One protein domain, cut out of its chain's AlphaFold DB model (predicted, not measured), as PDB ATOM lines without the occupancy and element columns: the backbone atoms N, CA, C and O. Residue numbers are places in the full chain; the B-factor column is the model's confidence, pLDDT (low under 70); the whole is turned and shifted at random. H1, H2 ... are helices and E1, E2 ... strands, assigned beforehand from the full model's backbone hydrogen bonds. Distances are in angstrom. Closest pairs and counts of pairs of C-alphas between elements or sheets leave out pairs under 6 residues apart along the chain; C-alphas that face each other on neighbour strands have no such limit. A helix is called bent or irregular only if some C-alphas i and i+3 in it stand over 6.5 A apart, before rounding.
ATOM      1  N   LEU A   8     124.337 151.412 134.566       68.12
ATOM      2  CA  LEU A   8     123.985 151.640 133.168       68.12
ATOM      3  C   LEU A   8     123.722 150.292 132.492       68.12
ATOM      4  O   LEU A   8     124.622 149.470 132.354       68.12
ATOM      5  N   PHE A   9     122.465 150.029 132.126       70.88
ATOM      6  CA  PHE A   9     122.015 148.739 131.571       70.88
ATOM      7  C   PHE A   9     122.394 147.510 132.426       70.88
ATOM      8  O   PHE A   9     122.599 146.418 131.897       70.88
ATOM      9  N   GLY A  10     122.459 147.687 133.752       64.56
ATOM     10  CA  GLY A  10     122.875 146.655 134.708       64.56
ATOM     11  C   GLY A  10     124.382 146.607 134.978       64.56
ATOM     12  O   GLY A  10     124.808 145.809 135.805       64.56
ATOM     13  N   PHE A  11     125.182 147.462 134.331       65.44
ATOM     14  CA  PHE A  11     126.620 147.569 134.564       65.44
ATOM     15  C   PHE A  11     126.944 148.684 135.571       65.44
ATOM     16  O   PHE A  11     126.503 149.821 135.377       65.44
ATOM     17  N   PRO A  12     127.694 148.402 136.644       68.62
ATOM     18  CA  PRO A  12     128.078 149.405 137.633       68.62
ATOM     19  C   PRO A  12     129.032 150.458 137.062       68.62
ATOM     20  O   PRO A  12     130.184 150.174 136.759       68.62
ATOM     21  N   LEU A  13     128.587 151.717 136.982       69.44
ATOM     22  CA  LEU A  13     129.398 152.801 136.404       69.44
ATOM     23  C   LEU A  13     130.657 153.123 137.219       69.44
ATOM     24  O   LEU A  13     131.625 153.633 136.675       69.44
ATOM     25  N   HIS A  14     130.675 152.808 138.512       67.88
ATOM     26  CA  HIS A  14     131.865 152.993 139.344       67.88
ATOM     27  C   HIS A  14     132.998 152.012 138.996       67.88
ATOM     28  O   HIS A  14     134.155 152.344 139.222       67.88
ATOM     29  N   GLU A  15     132.694 150.859 138.385       65.44
ATOM     30  CA  GLU A  15     133.713 149.967 137.805       65.44
ATOM     31  C   GLU A  15     134.355 150.562 136.537       65.44
ATOM     32  O   GLU A  15     135.297 149.992 135.995       65.44
ATOM     33  N   LEU A  16     133.866 151.710 136.047       65.44
ATOM     34  CA  LEU A  16     134.535 152.487 134.999       65.44
ATOM     35  C   LEU A  16     135.542 153.499 135.563       65.44
ATOM     36  O   LEU A  16     136.369 153.988 134.797       65.44
ATOM     37  N   ALA A  17     135.443 153.846 136.855       58.16
ATOM     38  CA  ALA A  17     136.191 154.940 137.483       58.16
ATOM     39  C   ALA A  17     137.492 154.492 138.177       58.16
ATOM     40  O   ALA A  17     138.398 155.304 138.345       58.16
ATOM     41  N   GLU A  18     137.610 153.217 138.553       50.50
ATOM     42  CA  GLU A  18     138.853 152.616 139.050       50.50
ATOM     43  C   GLU A  18     139.303 151.532 138.050       50.50
ATOM     44  O   GLU A  18     138.524 150.642 137.730       50.50
ATOM     45  N   ASP A  19     140.543 151.645 137.545       46.66
ATOM     46  CA  ASP A  19     141.132 150.979 136.358       46.66
ATOM     47  C   ASP A  19     140.641 151.489 134.983       46.66
ATOM     48  O   ASP A  19     139.694 150.965 134.401       46.66
ATOM     49  N   ASP A  20     141.374 152.453 134.404       53.56
ATOM     50  CA  ASP A  20     141.250 152.977 133.028       53.56
ATOM     51  C   ASP A  20     140.830 151.906 131.995       53.56
ATOM     52  O   ASP A  20     141.607 151.080 131.488       53.56
ATOM     53  N   SER A  21     139.531 151.947 131.711       71.25
ATOM     54  CA  SER A  21     138.664 150.810 131.422       71.25
ATOM     55  C   SER A  21     138.985 150.101 130.108       71.25
ATOM     56  O   SER A  21     138.629 150.519 129.003       71.25
ATOM     57  N   ARG A  22     139.618 148.925 130.224       84.56
ATOM     58  CA  ARG A  22     139.890 148.011 129.096       84.56
ATOM     59  C   ARG A  22     138.656 147.776 128.221       84.56
ATOM     60  O   ARG A  22     138.817 147.614 127.017       84.56
ATOM     61  N   ILE A  23     137.462 147.762 128.821       87.75
ATOM     62  CA  ILE A  23     136.179 147.634 128.123       87.75
ATOM     63  C   ILE A  23     135.913 148.860 127.248       87.75
ATOM     64  O   ILE A  23     135.790 148.690 126.042       87.75
ATOM     65  N   VAL A  24     135.888 150.079 127.800       90.81
ATOM     66  CA  VAL A  24     135.625 151.303 127.015       90.81
ATOM     67  C   VAL A  24     136.691 151.484 125.948       90.81
ATOM     68  O   VAL A  24     136.363 151.723 124.793       90.81
ATOM     69  N   ARG A  25     137.968 151.268 126.278       92.00
ATOM     70  CA  ARG A  25     139.054 151.339 125.295       92.00
ATOM     71  C   ARG A  25     138.868 150.333 124.158       92.00
ATOM     72  O   ARG A  25     139.090 150.683 122.997       92.00
ATOM     73  N   TYR A  26     138.463 149.102 124.474       94.25
ATOM     74  CA  TYR A  26     138.148 148.101 123.459       94.25
ATOM     75  C   TYR A  26     136.931 148.519 122.628       94.25
ATOM     76  O   TYR A  26     137.006 148.455 121.408       94.25
ATOM     77  N   LEU A  27     135.848 148.995 123.252       94.62
ATOM     78  CA  LEU A  27     134.629 149.438 122.568       94.62
ATOM     79  C   LEU A  27     134.890 150.637 121.650       94.62
ATOM     80  O   LEU A  27     134.485 150.610 120.495       94.62
ATOM     81  N   THR A  28     135.643 151.643 122.098       95.19
ATOM     82  CA  THR A  28     136.066 152.784 121.274       95.19
ATOM     83  C   THR A  28     136.911 152.325 120.086       95.19
ATOM     84  O   THR A  28     136.757 152.823 118.967       95.19
ATOM     85  N   ARG A  29     137.799 151.340 120.290       95.75
ATOM     86  CA  ARG A  29     138.606 150.779 119.200       95.75
ATOM     87  C   ARG A  29     137.768 149.952 118.231       95.75
ATOM     88  O   ARG A  29     137.978 150.063 117.025       95.75
ATOM     89  N   ALA A  30     136.837 149.156 118.745       95.62
ATOM     90  CA  ALA A  30     135.897 148.379 117.954       95.62
ATOM     91  C   ALA A  30     135.022 149.303 117.103       95.62
ATOM     92  O   ALA A  30     134.991 149.136 115.891       95.62
ATOM     93  N   TRP A  31     134.464 150.359 117.699       96.38
ATOM     94  CA  TRP A  31     133.713 151.407 117.006       96.38
ATOM     95  C   TRP A  31     134.512 152.035 115.864       96.38
ATOM     96  O   TRP A  31     134.051 152.113 114.729       96.38
ATOM     97  N   THR A  32     135.752 152.441 116.154       96.19
ATOM     98  CA  THR A  32     136.636 153.051 115.149       96.19
ATOM     99  C   THR A  32     136.938 152.087 114.003       96.19
ATOM    100  O   THR A  32     137.069 152.507 112.858       96.19
ATOM    101  N   THR A  33     137.040 150.793 114.306       95.12
ATOM    102  CA  THR A  33     137.271 149.741 113.311       95.12
ATOM    103  C   THR A  33     136.013 149.481 112.474       95.12
ATOM    104  O   THR A  33     136.117 149.294 111.268       95.12
ATOM    105  N   GLU A  34     134.833 149.515 113.096       92.94
ATOM    106  CA  GLU A  34     133.530 149.276 112.467       92.94
ATOM    107  C   GLU A  34     133.100 150.430 111.546       92.94
ATOM    108  O   GLU A  34     132.649 150.200 110.425       92.94
ATOM    109  N   HIS A  35     133.283 151.677 111.986       93.69
ATOM    110  CA  HIS A  35     132.776 152.866 111.291       93.69
ATOM    111  C   HIS A  35     133.863 153.733 110.639       93.69
ATOM    112  O   HIS A  35     133.544 154.726 109.986       93.69
ATOM    113  N   GLY A  36     135.143 153.387 110.804       94.12
ATOM    114  CA  GLY A  36     136.280 154.108 110.217       94.12
ATOM    115  C   GLY A  36     136.608 155.455 110.876       94.12
ATOM    116  O   GLY A  36     137.520 156.147 110.426       94.12
ATOM    117  N   ALA A  37     135.893 155.832 111.936       94.31
ATOM    118  CA  ALA A  37     136.069 157.080 112.671       94.31
ATOM    119  C   ALA A  37     135.808 156.855 114.169       94.31
ATOM    120  O   ALA A  37     135.030 155.962 114.515       94.31
ATOM    121  N   PRO A  38     136.438 157.635 115.068       94.00
ATOM    122  CA  PRO A  38     136.146 157.548 116.493       94.00
ATOM    123  C   PRO A  38     134.681 157.921 116.794       94.00
ATOM    124  O   PRO A  38     134.043 158.594 115.977       94.00
ATOM    125  N   PRO A  39     134.150 157.501 117.957       92.88
ATOM    126  CA  PRO A  39     132.871 157.989 118.467       92.88
ATOM    127  C   PRO A  39     132.847 159.520 118.507       92.88
ATOM    128  O   PRO A  39     133.851 160.139 118.866       92.88
ATOM    129  N   PHE A  40     131.719 160.111 118.128       89.69
ATOM    130  CA  PHE A  40     131.500 161.554 118.149       89.69
ATOM    131  C   PHE A  40     130.286 161.869 119.030       89.69
ATOM    132  O   PHE A  40     130.338 161.597 120.223       89.69
ATOM    133  N   ASP A  41     129.200 162.383 118.464       90.44
ATOM    134  CA  ASP A  41     127.924 162.575 119.148       90.44
ATOM    135  C   ASP A  41     127.151 161.252 119.195       90.44
ATOM    136  O   ASP A  41     127.072 160.531 118.197       90.44
ATOM    137  N   LEU A  42     126.585 160.933 120.358       89.75
ATOM    138  CA  LEU A  42     125.749 159.761 120.556       89.75
ATOM    139  C   LEU A  42     124.565 159.728 119.583       89.75
ATOM    140  O   LEU A  42     124.259 158.652 119.082       89.75
ATOM    141  N   GLU A  43     123.897 160.850 119.301       88.12
ATOM    142  CA  GLU A  43     122.734 160.842 118.397       88.12
ATOM    143  C   GLU A  43     123.131 160.473 116.959       88.12
ATOM    144  O   GLU A  43     122.569 159.536 116.380       88.12
ATOM    145  N   ASP A  44     124.164 161.127 116.424       89.94
ATOM    146  CA  ASP A  44     124.724 160.833 115.098       89.94
ATOM    147  C   ASP A  44     125.266 159.400 115.005       89.94
ATOM    148  O   ASP A  44     125.129 158.708 113.989       89.94
ATOM    149  N   ASP A  45     125.911 158.934 116.072       94.56
ATOM    150  CA  ASP A  45     126.452 157.586 116.155       94.56
ATOM    151  C   ASP A  45     125.334 156.535 116.210       94.56
ATOM    152  O   ASP A  45     125.414 155.508 115.532       94.56
ATOM    153  N   LEU A  46     124.240 156.801 116.924       91.50
ATOM    154  CA  LEU A  46     123.063 155.935 116.920       91.50
ATOM    155  C   LEU A  46     122.429 155.855 115.530       91.50
ATOM    156  O   LEU A  46     122.044 154.767 115.101       91.50
ATOM    157  N   ASP A  47     122.382 156.944 114.768       90.12
ATOM    158  CA  ASP A  47     121.883 156.909 113.392       90.12
ATOM    159  C   ASP A  47     122.679 155.939 112.495       90.12
ATOM    160  O   ASP A  47     122.081 155.224 111.679       90.12
ATOM    161  N   LYS A  48     123.994 155.792 112.721       91.31
ATOM    162  CA  LYS A  48     124.840 154.788 112.037       91.31
ATOM    163  C   LYS A  48     124.481 153.348 112.415       91.31
ATOM    164  O   LYS A  48     124.670 152.445 111.601       91.31
ATOM    165  N   LEU A  49     123.933 153.131 113.612       91.12
ATOM    166  CA  LEU A  49     123.516 151.819 114.115       91.12
ATOM    167  C   LEU A  49     122.093 151.422 113.687       91.12
ATOM    168  O   LEU A  49     121.755 150.232 113.708       91.12
ATOM    169  N   ARG A  50     121.242 152.369 113.256       88.31
ATOM    170  CA  ARG A  50     119.857 152.065 112.826       88.31
ATOM    171  C   ARG A  50     119.755 150.934 111.797       88.31
ATOM    172  O   ARG A  50     118.897 150.067 111.980       88.31
ATOM    173  N   PRO A  51     120.614 150.876 110.758       85.31
ATOM    174  CA  PRO A  51     120.619 149.803 109.766       85.31
ATOM    175  C   PRO A  51     120.787 148.381 110.306       85.31
ATOM    176  O   PRO A  51     120.545 147.440 109.550       85.31
ATOM    177  N   LEU A  52     121.246 148.226 111.551       82.88
ATOM    178  CA  LEU A  52     121.634 146.944 112.145       82.88
ATOM    179  C   LEU A  52     120.759 146.557 113.337       82.88
ATOM    180  O   LEU A  52     120.480 145.375 113.521       82.88
ATOM    181  N   PHE A  53     120.308 147.539 114.119       82.50
ATOM    182  CA  PHE A  53     119.696 147.298 115.429       82.50
ATOM    183  C   PHE A  53     118.204 147.664 115.520       82.50
ATOM    184  O   PHE A  53     117.607 147.523 116.584       82.50
ATOM    185  N   GLN A  54     117.557 148.094 114.431       76.00
ATOM    186  CA  GLN A  54     116.114 148.367 114.437       76.00
ATOM    187  C   GLN A  54     115.247 147.149 114.082       76.00
ATOM    188  O   GLN A  54     115.651 146.235 113.368       76.00
ATOM    189  N   SER A  55     113.997 147.165 114.553       59.56
ATOM    190  CA  SER A  55     113.033 146.055 114.452       59.56
ATOM    191  C   SER A  55     112.664 145.628 113.025       59.56
ATOM    192  O   SER A  55     112.152 144.528 112.833       59.56
ATOM    193  N   HIS A  56     112.916 146.474 112.026       67.19
ATOM    194  CA  HIS A  56     112.624 146.204 110.618       67.19
ATOM    195  C   HIS A  56     113.858 145.751 109.814       67.19
ATOM    196  O   HIS A  56     113.774 145.575 108.596       67.19
ATOM    197  N   VAL A  57     115.012 145.575 110.464       70.06
ATOM    198  CA  VAL A  57     116.245 145.129 109.810       70.06
ATOM    199  C   VAL A  57     116.144 143.645 109.449       70.06
ATOM    200  O   VAL A  57     115.764 142.802 110.259       70.06
ATOM    201  N   THR A  58     116.507 143.300 108.212       65.06
ATOM    202  CA  THR A  58     116.491 141.912 107.736       65.06
ATOM    203  C   THR A  58     117.798 141.194 108.078       65.06
ATOM    204  O   THR A  58     118.884 141.772 108.029       65.06
ATOM    205  N   GLY A  59     117.724 139.885 108.340       60.03
ATOM    206  CA  GLY A  59     118.919 139.089 108.648       60.03
ATOM    207  C   GLY A  59     119.965 139.062 107.525       60.03
ATOM    208  O   GLY A  59     121.142 138.846 107.795       60.03
ATOM    209  N   THR A  60     119.571 139.293 106.267       65.00
ATOM    210  CA  THR A  60     120.515 139.405 105.139       65.00
ATOM    211  C   THR A  60     121.427 140.616 105.299       65.00
ATOM    212  O   THR A  60     122.640 140.459 105.199       65.00
ATOM    213  N   ARG A  61     120.864 141.776 105.655       68.81
ATOM    214  CA  ARG A  61     121.613 143.022 105.862       68.81
ATOM    215  C   ARG A  61     122.616 142.903 107.010       68.81
ATOM    216  O   ARG A  61     123.767 143.299 106.863       68.81
ATOM    217  N   VAL A  62     122.205 142.285 108.119       72.44
ATOM    218  CA  VAL A  62     123.101 142.021 109.260       72.44
ATOM    219  C   VAL A  62     124.249 141.100 108.845       72.44
ATOM    220  O   VAL A  62     125.403 141.389 109.137       72.44
ATOM    221  N   ARG A  63     123.966 140.011 108.114       71.88
ATOM    222  CA  ARG A  63     125.010 139.082 107.646       71.88
ATOM    223  C   ARG A  63     126.000 139.736 106.686       71.88
ATOM    224  O   ARG A  63     127.182 139.417 106.748       71.88
ATOM    225  N   GLU A  64     125.537 140.600 105.787       77.31
ATOM    226  CA  GLU A  64     126.413 141.362 104.888       77.31
ATOM    227  C   GLU A  64     127.325 142.306 105.666       77.31
ATOM    228  O   GLU A  64     128.528 142.326 105.419       77.31
ATOM    229  N   HIS A  65     126.779 143.008 106.660       80.56
ATOM    230  CA  HIS A  65     127.566 143.886 107.516       80.56
ATOM    231  C   HIS A  65     128.606 143.109 108.335       80.56
ATOM    232  O   HIS A  65     129.782 143.450 108.327       80.56
ATOM    233  N   VAL A  66     128.210 141.981 108.934       81.25
ATOM    234  CA  VAL A  66     129.118 141.084 109.669       81.25
ATOM    235  C   VAL A  66     130.263 140.569 108.788       81.25
ATOM    236  O   VAL A  66     131.394 140.458 109.253       81.25
ATOM    237  N   LYS A  67     130.006 140.278 107.504       82.00
ATOM    238  CA  LYS A  67     131.060 139.868 106.558       82.00
ATOM    239  C   LYS A  67     132.080 140.974 106.282       82.00
ATOM    240  O   LYS A  67     133.222 140.648 105.974       82.00
ATOM    241  N   ALA A  68     131.667 142.237 106.363       87.75
ATOM    242  CA  ALA A  68     132.524 143.396 106.136       87.75
ATOM    243  C   ALA A  68     133.317 143.822 107.386       87.75
ATOM    244  O   ALA A  68     134.194 144.678 107.280       87.75
ATOM    245  N   LEU A  69     133.043 143.229 108.557       89.06
ATOM    246  CA  LEU A  69     133.740 143.578 109.791       89.06
ATOM    247  C   LEU A  69     135.228 143.263 109.711       89.06
ATOM    248  O   LEU A  69     135.647 142.159 109.346       89.06
ATOM    249  N   THR A  70     136.018 144.243 110.130       94.44
ATOM    250  CA  THR A  70     137.467 144.122 110.251       94.44
ATOM    251  C   THR A  70     137.827 143.709 111.684       94.44
ATOM    252  O   THR A  70     137.160 144.153 112.621       94.44
ATOM    253  N   PRO A  71     138.854 142.865 111.890       94.69
ATOM    254  CA  PRO A  71     139.335 142.527 113.227       94.69
ATOM    255  C   PRO A  71     139.733 143.753 114.050       94.69
ATOM    256  O   PRO A  71     140.466 144.624 113.573       94.69
ATOM    257  N   VAL A  72     139.294 143.799 115.306       95.06
ATOM    258  CA  VAL A  72     139.698 144.823 116.269       95.06
ATOM    259  C   VAL A  72     141.145 144.539 116.684       95.06
ATOM    260  O   VAL A  72     141.432 143.455 117.189       95.06
ATOM    261  N   PRO A  73     142.088 145.486 116.524       93.00
ATOM    262  CA  PRO A  73     143.508 145.253 116.799       93.00
ATOM    263  C   PRO A  73     143.810 145.356 118.306       93.00
ATOM    264  O   PRO A  73     144.634 146.161 118.744       93.00
ATOM    265  N   MET A  74     143.083 144.594 119.119       92.62
ATOM    266  CA  MET A  74     143.200 144.531 120.573       92.62
ATOM    267  C   MET A  74     142.594 143.219 121.075       92.62
ATOM    268  O   MET A  74     141.561 142.783 120.579       92.62
ATOM    269  N   SER A  75     143.190 142.597 122.094       89.69
ATOM    270  CA  SER A  75     142.578 141.430 122.736       89.69
ATOM    271  C   SER A  75     141.292 141.822 123.458       89.69
ATOM    272  O   SER A  75     141.301 142.720 124.307       89.69
ATOM    273  N   ARG A  76     140.199 141.119 123.152       88.19
ATOM    274  CA  ARG A  76     138.894 141.374 123.755       88.19
ATOM    275  C   ARG A  76     138.901 141.050 125.257       88.19
ATOM    276  O   ARG A  76     139.208 139.911 125.618       88.19
ATOM    277  N   PRO A  77     138.576 142.008 126.147       88.38
ATOM    278  CA  PRO A  77     138.312 141.702 127.551       88.38
ATOM    279  C   PRO A  77     136.973 140.959 127.697       88.38
ATOM    280  O   PRO A  77     136.248 140.754 126.727       88.38
ATOM    281  N   PHE A  78     136.613 140.544 128.909       81.44
ATOM    282  CA  PHE A  78     135.244 140.097 129.146       81.44
ATOM    283  C   PHE A  78     134.308 141.307 129.019       81.44
ATOM    284  O   PHE A  78     134.404 142.246 129.805       81.44
ATOM    285  N   ILE A  79     133.455 141.306 127.993       82.69
ATOM    286  CA  ILE A  79     132.473 142.360 127.732       82.69
ATOM    287  C   ILE A  79     131.100 141.689 127.661       82.69
ATOM    288  O   ILE A  79     130.935 140.766 126.860       82.69
ATOM    289  N   PRO A  80     130.123 142.126 128.470       78.69
ATOM    290  CA  PRO A  80     128.745 141.672 128.349       78.69
ATOM    291  C   PRO A  80     128.179 141.874 126.934       78.69
ATOM    292  O   PRO A  80     128.376 142.927 126.327       78.69
ATOM    293  N   GLU A  81     127.403 140.904 126.437       77.44
ATOM    294  CA  GLU A  81     126.794 140.961 125.092       77.44
ATOM    295  C   GLU A  81     125.875 142.170 124.891       77.44
ATOM    296  O   GLU A  81     125.676 142.614 123.764       77.44
ATOM    297  N   VAL A  82     125.350 142.740 125.984       79.31
ATOM    298  CA  VAL A  82     124.567 143.980 125.931       79.31
ATOM    299  C   VAL A  82     125.373 145.140 125.344       79.31
ATOM    300  O   VAL A  82     124.766 145.995 124.724       79.31
ATOM    301  N   PHE A  83     126.705 145.159 125.473       85.12
ATOM    302  CA  PHE A  83     127.573 146.229 124.961       85.12
ATOM    303  C   PHE A  83     128.298 145.868 123.658       85.12
ATOM    304  O   PHE A  83     128.674 146.751 122.887       85.12
ATOM    305  N   PHE A  84     128.541 144.577 123.424       89.44
ATOM    306  CA  PHE A  84     129.306 144.111 122.272       89.44
ATOM    307  C   PHE A  84     128.842 142.732 121.808       89.44
ATOM    308  O   PHE A  84     128.978 141.745 122.533       89.44
ATOM    309  N   LEU A  85     128.355 142.640 120.572       84.31
ATOM    310  CA  LEU A  85     127.952 141.371 119.968       84.31
ATOM    311  C   LEU A  85     129.144 140.720 119.273       84.31
ATOM    312  O   LEU A  85     129.502 141.070 118.147       84.31
ATOM    313  N   ALA A  86     129.749 139.751 119.950       84.88
ATOM    314  CA  ALA A  86     130.835 138.945 119.412       84.88
ATOM    315  C   ALA A  86     130.384 138.110 118.200       84.88
ATOM    316  O   ALA A  86     129.455 137.312 118.303       84.88
ATOM    317  N   VAL A  87     131.088 138.244 117.075       82.06
ATOM    318  CA  VAL A  87     130.950 137.340 115.919       82.06
ATOM    319  C   VAL A  87     131.950 136.191 116.042       82.06
ATOM    320  O   VAL A  87     131.606 135.036 115.804       82.06
ATOM    321  N   ASP A  88     133.179 136.506 116.449       83.38
ATOM    322  CA  ASP A  88     134.242 135.546 116.752       83.38
ATOM    323  C   ASP A  88     135.202 136.121 117.818       83.38
ATOM    324  O   ASP A  88     134.754 136.808 118.743       83.38
ATOM    325  N   ALA A  89     136.493 135.774 117.776       77.25
ATOM    326  CA  ALA A  89     137.477 136.178 118.777       77.25
ATOM    327  C   ALA A  89     137.888 137.657 118.668       77.25
ATOM    328  O   ALA A  89     138.153 138.275 119.701       77.25
ATOM    329  N   ASP A  90     137.932 138.212 117.456       86.56
ATOM    330  CA  ASP A  90     138.461 139.550 117.171       86.56
ATOM    331  C   ASP A  90     137.495 140.439 116.372       86.56
ATOM    332  O   ASP A  90     137.757 141.631 116.215       86.56
ATOM    333  N   ARG A  91     136.341 139.918 115.936       88.56
ATOM    334  CA  ARG A  91     135.268 140.679 115.283       88.56
ATOM    335  C   ARG A  91     133.983 140.686 116.101       88.56
ATOM    336  O   ARG A  91     133.605 139.712 116.760       88.56
ATOM    337  N   GLY A  92     133.264 141.792 116.002       89.81
ATOM    338  CA  GLY A  92     131.940 141.960 116.585       89.81
ATOM    339  C   GLY A  92     131.396 143.357 116.332       89.81
ATOM    340  O   GLY A  92     132.069 144.168 115.700       89.81
ATOM    341  N   LEU A  93     130.183 143.596 116.815       91.50
ATOM    342  CA  LEU A  93     129.465 144.858 116.655       91.50
ATOM    343  C   LEU A  93     129.375 145.582 117.988       91.50
ATOM    344  O   LEU A  93     129.022 144.965 119.001       91.50
ATOM    345  N   VAL A  94     129.627 146.886 117.981       94.38
ATOM    346  CA  VAL A  94     129.275 147.736 119.122       94.38
ATOM    347  C   VAL A  94     127.763 147.956 119.113       94.38
ATOM    348  O   VAL A  94     127.176 148.337 118.104       94.38
ATOM    349  N   THR A  95     127.102 147.678 120.235       92.31
ATOM    350  CA  THR A  95     125.653 147.888 120.358       92.31
ATOM    351  C   THR A  95     125.334 149.357 120.665       92.31
ATOM    352  O   THR A  95     126.220 150.103 121.096       92.31
ATOM    353  N   PRO A  96     124.068 149.791 120.520       92.12
ATOM    354  CA  PRO A  96     123.622 151.094 121.013       92.12
ATOM    355  C   PRO A  96     123.969 151.321 122.492       92.12
ATOM    356  O   PRO A  96     124.493 152.373 122.852       92.12
ATOM    357  N   GLU A  97     123.768 150.317 123.348       88.88
ATOM    358  CA  GLU A  97     124.157 150.371 124.758       88.88
ATOM    359  C   GLU A  97     125.677 150.457 124.937       88.88
ATOM    360  O   GLU A  97     126.147 151.163 125.826       88.88
ATOM    361  N   GLY A  98     126.460 149.770 124.100       91.25
ATOM    362  CA  GLY A  98     127.921 149.857 124.091       91.25
ATOM    363  C   GLY A  98     128.404 151.256 123.732       91.25
ATOM    364  O   GLY A  98     129.312 151.779 124.374       91.25
ATOM    365  N   ARG A  99     127.746 151.909 122.768       93.88
ATOM    366  CA  ARG A  99     128.021 153.306 122.426       93.88
ATOM    367  C   ARG A  99     127.620 154.259 123.552       93.88
ATOM    368  O   ARG A  99     128.390 155.166 123.860       93.88
ATOM    369  N   ALA A 100     126.487 154.036 124.212       90.88
ATOM    370  CA  ALA A 100     126.110 154.796 125.405       90.88
ATOM    371  C   ALA A 100     127.089 154.581 126.573       90.88
ATOM    372  O   ALA A 100     127.351 155.515 127.322       90.88
ATOM    373  N   LEU A 101     127.672 153.387 126.717       88.56
ATOM    374  CA  LEU A 101     128.712 153.124 127.715       88.56
ATOM    375  C   LEU A 101     129.993 153.921 127.430       88.56
ATOM    376  O   LEU A 101     130.602 154.436 128.363       88.56
ATOM    377  N   ILE A 102     130.383 154.054 126.155       91.12
ATOM    378  CA  ILE A 102     131.494 154.934 125.754       91.12
ATOM    379  C   ILE A 102     131.198 156.387 126.151       91.12
ATOM    380  O   ILE A 102     132.092 157.056 126.658       91.12
ATOM    381  N   GLU A 103     129.961 156.853 125.954       89.88
ATOM    382  CA  GLU A 103     129.530 158.210 126.325       89.88
ATOM    383  C   GLU A 103     129.610 158.430 127.840       89.88
ATOM    384  O   GLU A 103     130.258 159.360 128.308       89.88
ATOM    385  N   ALA A 104     129.029 157.512 128.617       85.56
ATOM    386  CA  ALA A 104     129.006 157.585 130.078       85.56
ATOM    387  C   ALA A 104     130.406 157.601 130.704       85.56
ATOM    388  O   ALA A 104     130.599 158.142 131.789       85.56
ATOM    389  N   ALA A 105     131.384 156.982 130.040       84.19
ATOM    390  CA  ALA A 105     132.764 156.965 130.501       84.19
ATOM    391  C   ALA A 105     133.480 158.316 130.321       84.19
ATOM    392  O   ALA A 105     134.501 158.541 130.967       84.19
ATOM    393  N   GLN A 106     132.973 159.202 129.458       79.06
ATOM    394  CA  GLN A 106     133.543 160.538 129.251       79.06
ATOM    395  C   GLN A 106     133.073 161.542 130.314       79.06
ATOM    396  O   GLN A 106     133.819 162.464 130.641       79.06
ATOM    397  N   ASP A 107     131.881 161.343 130.885       71.94
ATOM    398  CA  ASP A 107     131.323 162.169 131.965       71.94
ATOM    399  C   ASP A 107     130.480 161.310 132.942       71.94
ATOM    400  O   ASP A 107     129.263 161.172 132.801       71.94
ATOM    401  N   PRO A 108     131.109 160.689 133.958       62.94
ATOM    402  CA  PRO A 108     130.480 159.680 134.810       62.94
ATOM    403  C   PRO A 108     129.584 160.286 135.909       62.94
ATOM    404  O   PRO A 108     129.780 160.040 137.102       62.94
ATOM    405  N   THR A 109     128.568 161.070 135.541       62.44
ATOM    406  CA  THR A 109     127.577 161.617 136.483       62.44
ATOM    407  C   THR A 109     126.260 160.829 136.481       62.44
ATOM    408  O   THR A 109     125.748 160.393 135.451       62.44
ATOM    409  N   THR A 110     125.644 160.675 137.659       51.81
ATOM    410  CA  THR A 110     124.373 159.939 137.844       51.81
ATOM    411  C   THR A 110     123.222 160.483 136.985       51.81
ATOM    412  O   THR A 110     122.364 159.715 136.550       51.81
ATOM    413  N   GLY A 111     123.202 161.794 136.710       54.00
ATOM    414  CA  GLY A 111     122.189 162.428 135.859       54.00
ATOM    415  C   GLY A 111     122.274 162.011 134.386       54.00
ATOM    416  O   GLY A 111     121.240 161.910 133.725       54.00
ATOM    417  N   GLN A 112     123.471 161.697 133.884       67.56
ATOM    418  CA  GLN A 112     123.655 161.246 132.505       67.56
ATOM    419  C   GLN A 112     123.208 159.804 132.288       67.56
ATOM    420  O   GLN A 112     122.624 159.516 131.250       67.56
ATOM    421  N   ALA A 113     123.406 158.903 133.254       66.31
ATOM    422  CA  ALA A 113     123.025 157.497 133.098       66.31
ATOM    423  C   ALA A 113     121.540 157.343 132.723       66.31
ATOM    424  O   ALA A 113     121.205 156.640 131.773       66.31
ATOM    425  N   ALA A 114     120.650 158.065 133.411       64.69
ATOM    426  CA  ALA A 114     119.223 158.081 133.091       64.69
ATOM    427  C   ALA A 114     118.931 158.710 131.714       64.69
ATOM    428  O   ALA A 114     118.082 158.209 130.974       64.69
ATOM    429  N   GLY A 115     119.650 159.779 131.351       74.81
ATOM    430  CA  GLY A 115     119.541 160.435 130.046       74.81
ATOM    431  C   GLY A 115     119.935 159.514 128.891       74.81
ATOM    432  O   GLY A 115     119.140 159.306 127.979       74.81
ATOM    433  N   LEU A 116     121.106 158.883 128.974       80.69
ATOM    434  CA  LEU A 116     121.627 157.936 127.983       80.69
ATOM    435  C   LEU A 116     120.680 156.770 127.764       80.69
ATOM    436  O   LEU A 116     120.390 156.365 126.642       80.69
ATOM    437  N   VAL A 117     120.153 156.247 128.859       77.38
ATOM    438  CA  VAL A 117     119.182 155.174 128.824       77.38
ATOM    439  C   VAL A 117     117.890 155.599 128.122       77.38
ATOM    440  O   VAL A 117     117.355 154.822 127.333       77.38
ATOM    441  N   ASN A 118     117.401 156.819 128.356       75.19
ATOM    442  CA  ASN A 118     116.267 157.365 127.616       75.19
ATOM    443  C   ASN A 118     116.601 157.556 126.124       75.19
ATOM    444  O   ASN A 118     115.771 157.255 125.272       75.19
ATOM    445  N   THR A 119     117.817 157.979 125.782       83.19
ATOM    446  CA  THR A 119     118.271 158.100 124.387       83.19
ATOM    447  C   THR A 119     118.294 156.740 123.682       83.19
ATOM    448  O   THR A 119     117.731 156.593 122.595       83.19
ATOM    449  N   ILE A 120     118.839 155.702 124.325       85.25
ATOM    450  CA  ILE A 120     118.778 154.330 123.800       85.25
ATOM    451  C   ILE A 120     117.333 153.839 123.739       85.25
ATOM    452  O   ILE A 120     116.926 153.252 122.733       85.25
ATOM    453  N   ALA A 121     116.516 154.164 124.746       74.56
ATOM    454  CA  ALA A 121     115.086 153.899 124.706       74.56
ATOM    455  C   ALA A 121     114.475 154.459 123.419       74.56
ATOM    456  O   ALA A 121     113.755 153.768 122.694       74.56
ATOM    457  N   GLN A 122     114.826 155.703 123.099       80.38
ATOM    458  CA  GLN A 122     114.329 156.406 121.937       80.38
ATOM    459  C   GLN A 122     114.772 155.810 120.606       80.38
ATOM    460  O   GLN A 122     113.933 155.728 119.700       80.38
ATOM    461  N   PHE A 123     116.025 155.369 120.510       83.69
ATOM    462  CA  PHE A 123     116.624 154.771 119.317       83.69
ATOM    463  C   PHE A 123     115.817 153.584 118.765       83.69
ATOM    464  O   PHE A 123     115.584 153.488 117.553       83.69
ATOM    465  N   TYR A 124     115.325 152.717 119.648       78.44
ATOM    466  CA  TYR A 124     114.602 151.511 119.249       78.44
ATOM    467  C   TYR A 124     113.082 151.707 119.006       78.44
ATOM    468  O   TYR A 124     112.410 150.772 118.565       78.44
ATOM    469  N   GLY A 125     112.529 152.908 119.229       70.94
ATOM    470  CA  GLY A 125     111.130 153.260 118.901       70.94
ATOM    471  C   GLY A 125     110.072 152.859 119.944       70.94
ATOM    472  O   GLY A 125     110.396 152.292 120.975       70.94
ATOM    473  N   GLU A 126     108.787 153.172 119.704       48.62
ATOM    474  CA  GLU A 126     107.694 153.134 120.709       48.62
ATOM    475  C   GLU A 126     107.491 151.791 121.432       48.62
ATOM    476  O   GLU A 126     107.293 151.766 122.648       48.62
ATOM    477  N   SER A 127     107.573 150.664 120.722       44.19
ATOM    478  CA  SER A 127     107.371 149.335 121.316       44.19
ATOM    479  C   SER A 127     108.544 148.893 122.195       44.19
ATOM    480  O   SER A 127     108.328 148.224 123.207       44.19
ATOM    481  N   LEU A 128     109.770 149.309 121.859       48.91
ATOM    482  CA  LEU A 128     110.954 149.056 122.676       48.91
ATOM    483  C   LEU A 128     111.179 150.159 123.727       48.91
ATOM    484  O   LEU A 128     111.722 149.850 124.777       48.91
ATOM    485  N   ARG A 129     110.677 151.391 123.532       43.94
ATOM    486  CA  ARG A 129     110.594 152.463 124.551       43.94
ATOM    487  C   ARG A 129     109.743 152.032 125.724       43.94
ATOM    488  O   ARG A 129     110.181 152.174 126.853       43.94
ATOM    489  N   ALA A 130     108.568 151.458 125.474       42.44
ATOM    490  CA  ALA A 130     107.724 150.921 126.540       42.44
ATOM    491  C   ALA A 130     108.411 149.765 127.296       42.44
ATOM    492  O   ALA A 130     108.186 149.581 128.490       42.44
ATOM    493  N   TRP A 131     109.269 148.997 126.618       41.72
ATOM    494  CA  TRP A 131     110.032 147.895 127.209       41.72
ATOM    495  C   TRP A 131     111.298 148.368 127.957       41.72
ATOM    496  O   TRP A 131     111.556 147.897 129.062       41.72
ATOM    497  N   MET A 132     112.049 149.336 127.425       40.81
ATOM    498  CA  MET A 132     113.236 149.918 128.064       40.81
ATOM    499  C   MET A 132     112.866 150.888 129.171       40.81
ATOM    500  O   MET A 132     113.408 150.735 130.249       40.81
ATOM    501  N   ALA A 133     111.901 151.793 128.993       40.88
ATOM    502  CA  ALA A 133     111.404 152.635 130.086       40.88
ATOM    503  C   ALA A 133     110.987 151.773 131.288       40.88
ATOM    504  O   ALA A 133     111.380 152.046 132.416       40.88
ATOM    505  N   LYS A 134     110.345 150.624 131.030       39.69
ATOM    506  CA  LYS A 134     110.026 149.626 132.058       39.69
ATOM    507  C   LYS A 134     111.259 148.910 132.631       39.69
ATOM    508  O   LYS A 134     111.291 148.643 133.826       39.69
ATOM    509  N   SER A 135     112.274 148.612 131.820       39.59
ATOM    510  CA  SER A 135     113.547 147.996 132.260       39.59
ATOM    511  C   SER A 135     114.454 148.959 133.041       39.59
ATOM    512  O   SER A 135     115.372 148.526 133.732       39.59
ATOM    513  N   VAL A 136     114.192 150.259 132.930       40.66
ATOM    514  CA  VAL A 136     115.020 151.362 133.436       40.66
ATOM    515  C   VAL A 136     114.417 151.964 134.690       40.66
ATOM    516  O   VAL A 136     115.138 152.231 135.643       40.66
ATOM    517  N   GLU A 137     113.089 152.071 134.744       37.88
ATOM    518  CA  GLU A 137     112.370 152.297 136.000       37.88
ATOM    519  C   GLU A 137     112.530 151.111 136.960       37.88
ATOM    520  O   GLU A 137     112.410 151.272 138.170       37.88
ATOM    521  N   THR A 138     112.807 149.907 136.443       43.97
ATOM    522  CA  THR A 138     112.919 148.700 137.262       43.97
ATOM    523  C   THR A 138     113.955 147.730 136.696       43.97
ATOM    524  O   THR A 138     113.597 146.869 135.898       43.97
TER     525      THR A 138
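Overview. This is residues 8 to 138 of the 310 residues of an uncharacterized protein of Microbacterium sp. GCS4 (UniProt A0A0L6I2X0). Look for a short helix, H5, at the middle, with H2, H3 and H6 packed round it and H7 folded back along the side of H6 away from H5. A small hairpin of two strands, E1 and E2, sits beside H2; H4 lies at the far end from H7, and a long link, residues 69 to 83, runs from H4 past H2 to E1. The printed part has 131 residues, with seven named helices and two named strands in the order H1 H2 H3 H4 E1 E2 H5 H6 H7; the sheet, E1 - E2, is antiparallel and the class is mostly helix. It is compact, with a radius of gyration of the C-alphas of 14.3 A, and rounded, spanning 37 by 37 by 23 A.

Along the chain. Find C-alpha 84 at (129.306, 144.111, 122.272), where E1, residues 84 to 86, begins; E2 is residues 92 to 94. H2, residues 22 to 35, is 19.8 A long, and H5 is residues 96 to 104, 12.4 A. H6, residues 110 to 123, begins at (124.373, 159.939, 137.844) and runs 20.7 A; H7, residues 126 to 137, runs 16.0 A to (112.370, 152.297, 136.000). H3 is residues 42 to 53, 14.8 A, and only just irregular: C-alphas 48 and 51 are 6.9 A apart. H4 is residues 59 to 68, 14.5 A, and H1 is residues 13 to 16.

Arrangement. Start at the hairpin E1 and E2, antiparallel at 170 degrees: N 85 and O 93 are 2.9 A apart, within hydrogen-bond range. The closest C-alphas of H2 and E2 are Trp 31 and Val 94, 6.1 A. With residues 24 to 28 alone, H2 touches H5, Val 24 to Ile 102 at 5.6 A between C-alphas, at a steep tilt of 56 degrees, opposite ways. H3 touches H5, Leu 46 to Pro 96 at 6.4 A between C-alphas, at a shallow tilt of 19 degrees, opposite ways. The helical hairpin H5 and H6 comes closest at the C-alphas of Ala 100 and Leu 116, 6.1 A, at 25 degrees; that of H6 and H7 at Ala 121 and Arg 129, 4.7 A, at 21 degrees. H3 and H4 only just touch, only at the corner, with 3 pairs of C-alphas within 8 A; the closest are Leu 52 and Val 62, 5.9 A. H1 is close to H5 but not clearly touching, Leu 13 to Ala 104 at 7.9 A between C-alphas; H5 and H7 are apart. Every O i to N i+4 pair is within hydrogen-bond range in H2, H4 and H5, against 6 of 8 in H3, 8 of 10 in H6 and 7 of 8 in H7; H1 is too short for such a pair.

Size, cuts and confidence. The two C-alphas farthest apart are Glu 18 and Thr 60, 40.8 A. The printed part has no cut, and the link from H4 to E1 is long. Mean pLDDT of the printed part is 77.4; look for low values at residues 10 to 20, 108 to 114 and 126 to 138, among others, with a mean of 42 in H7.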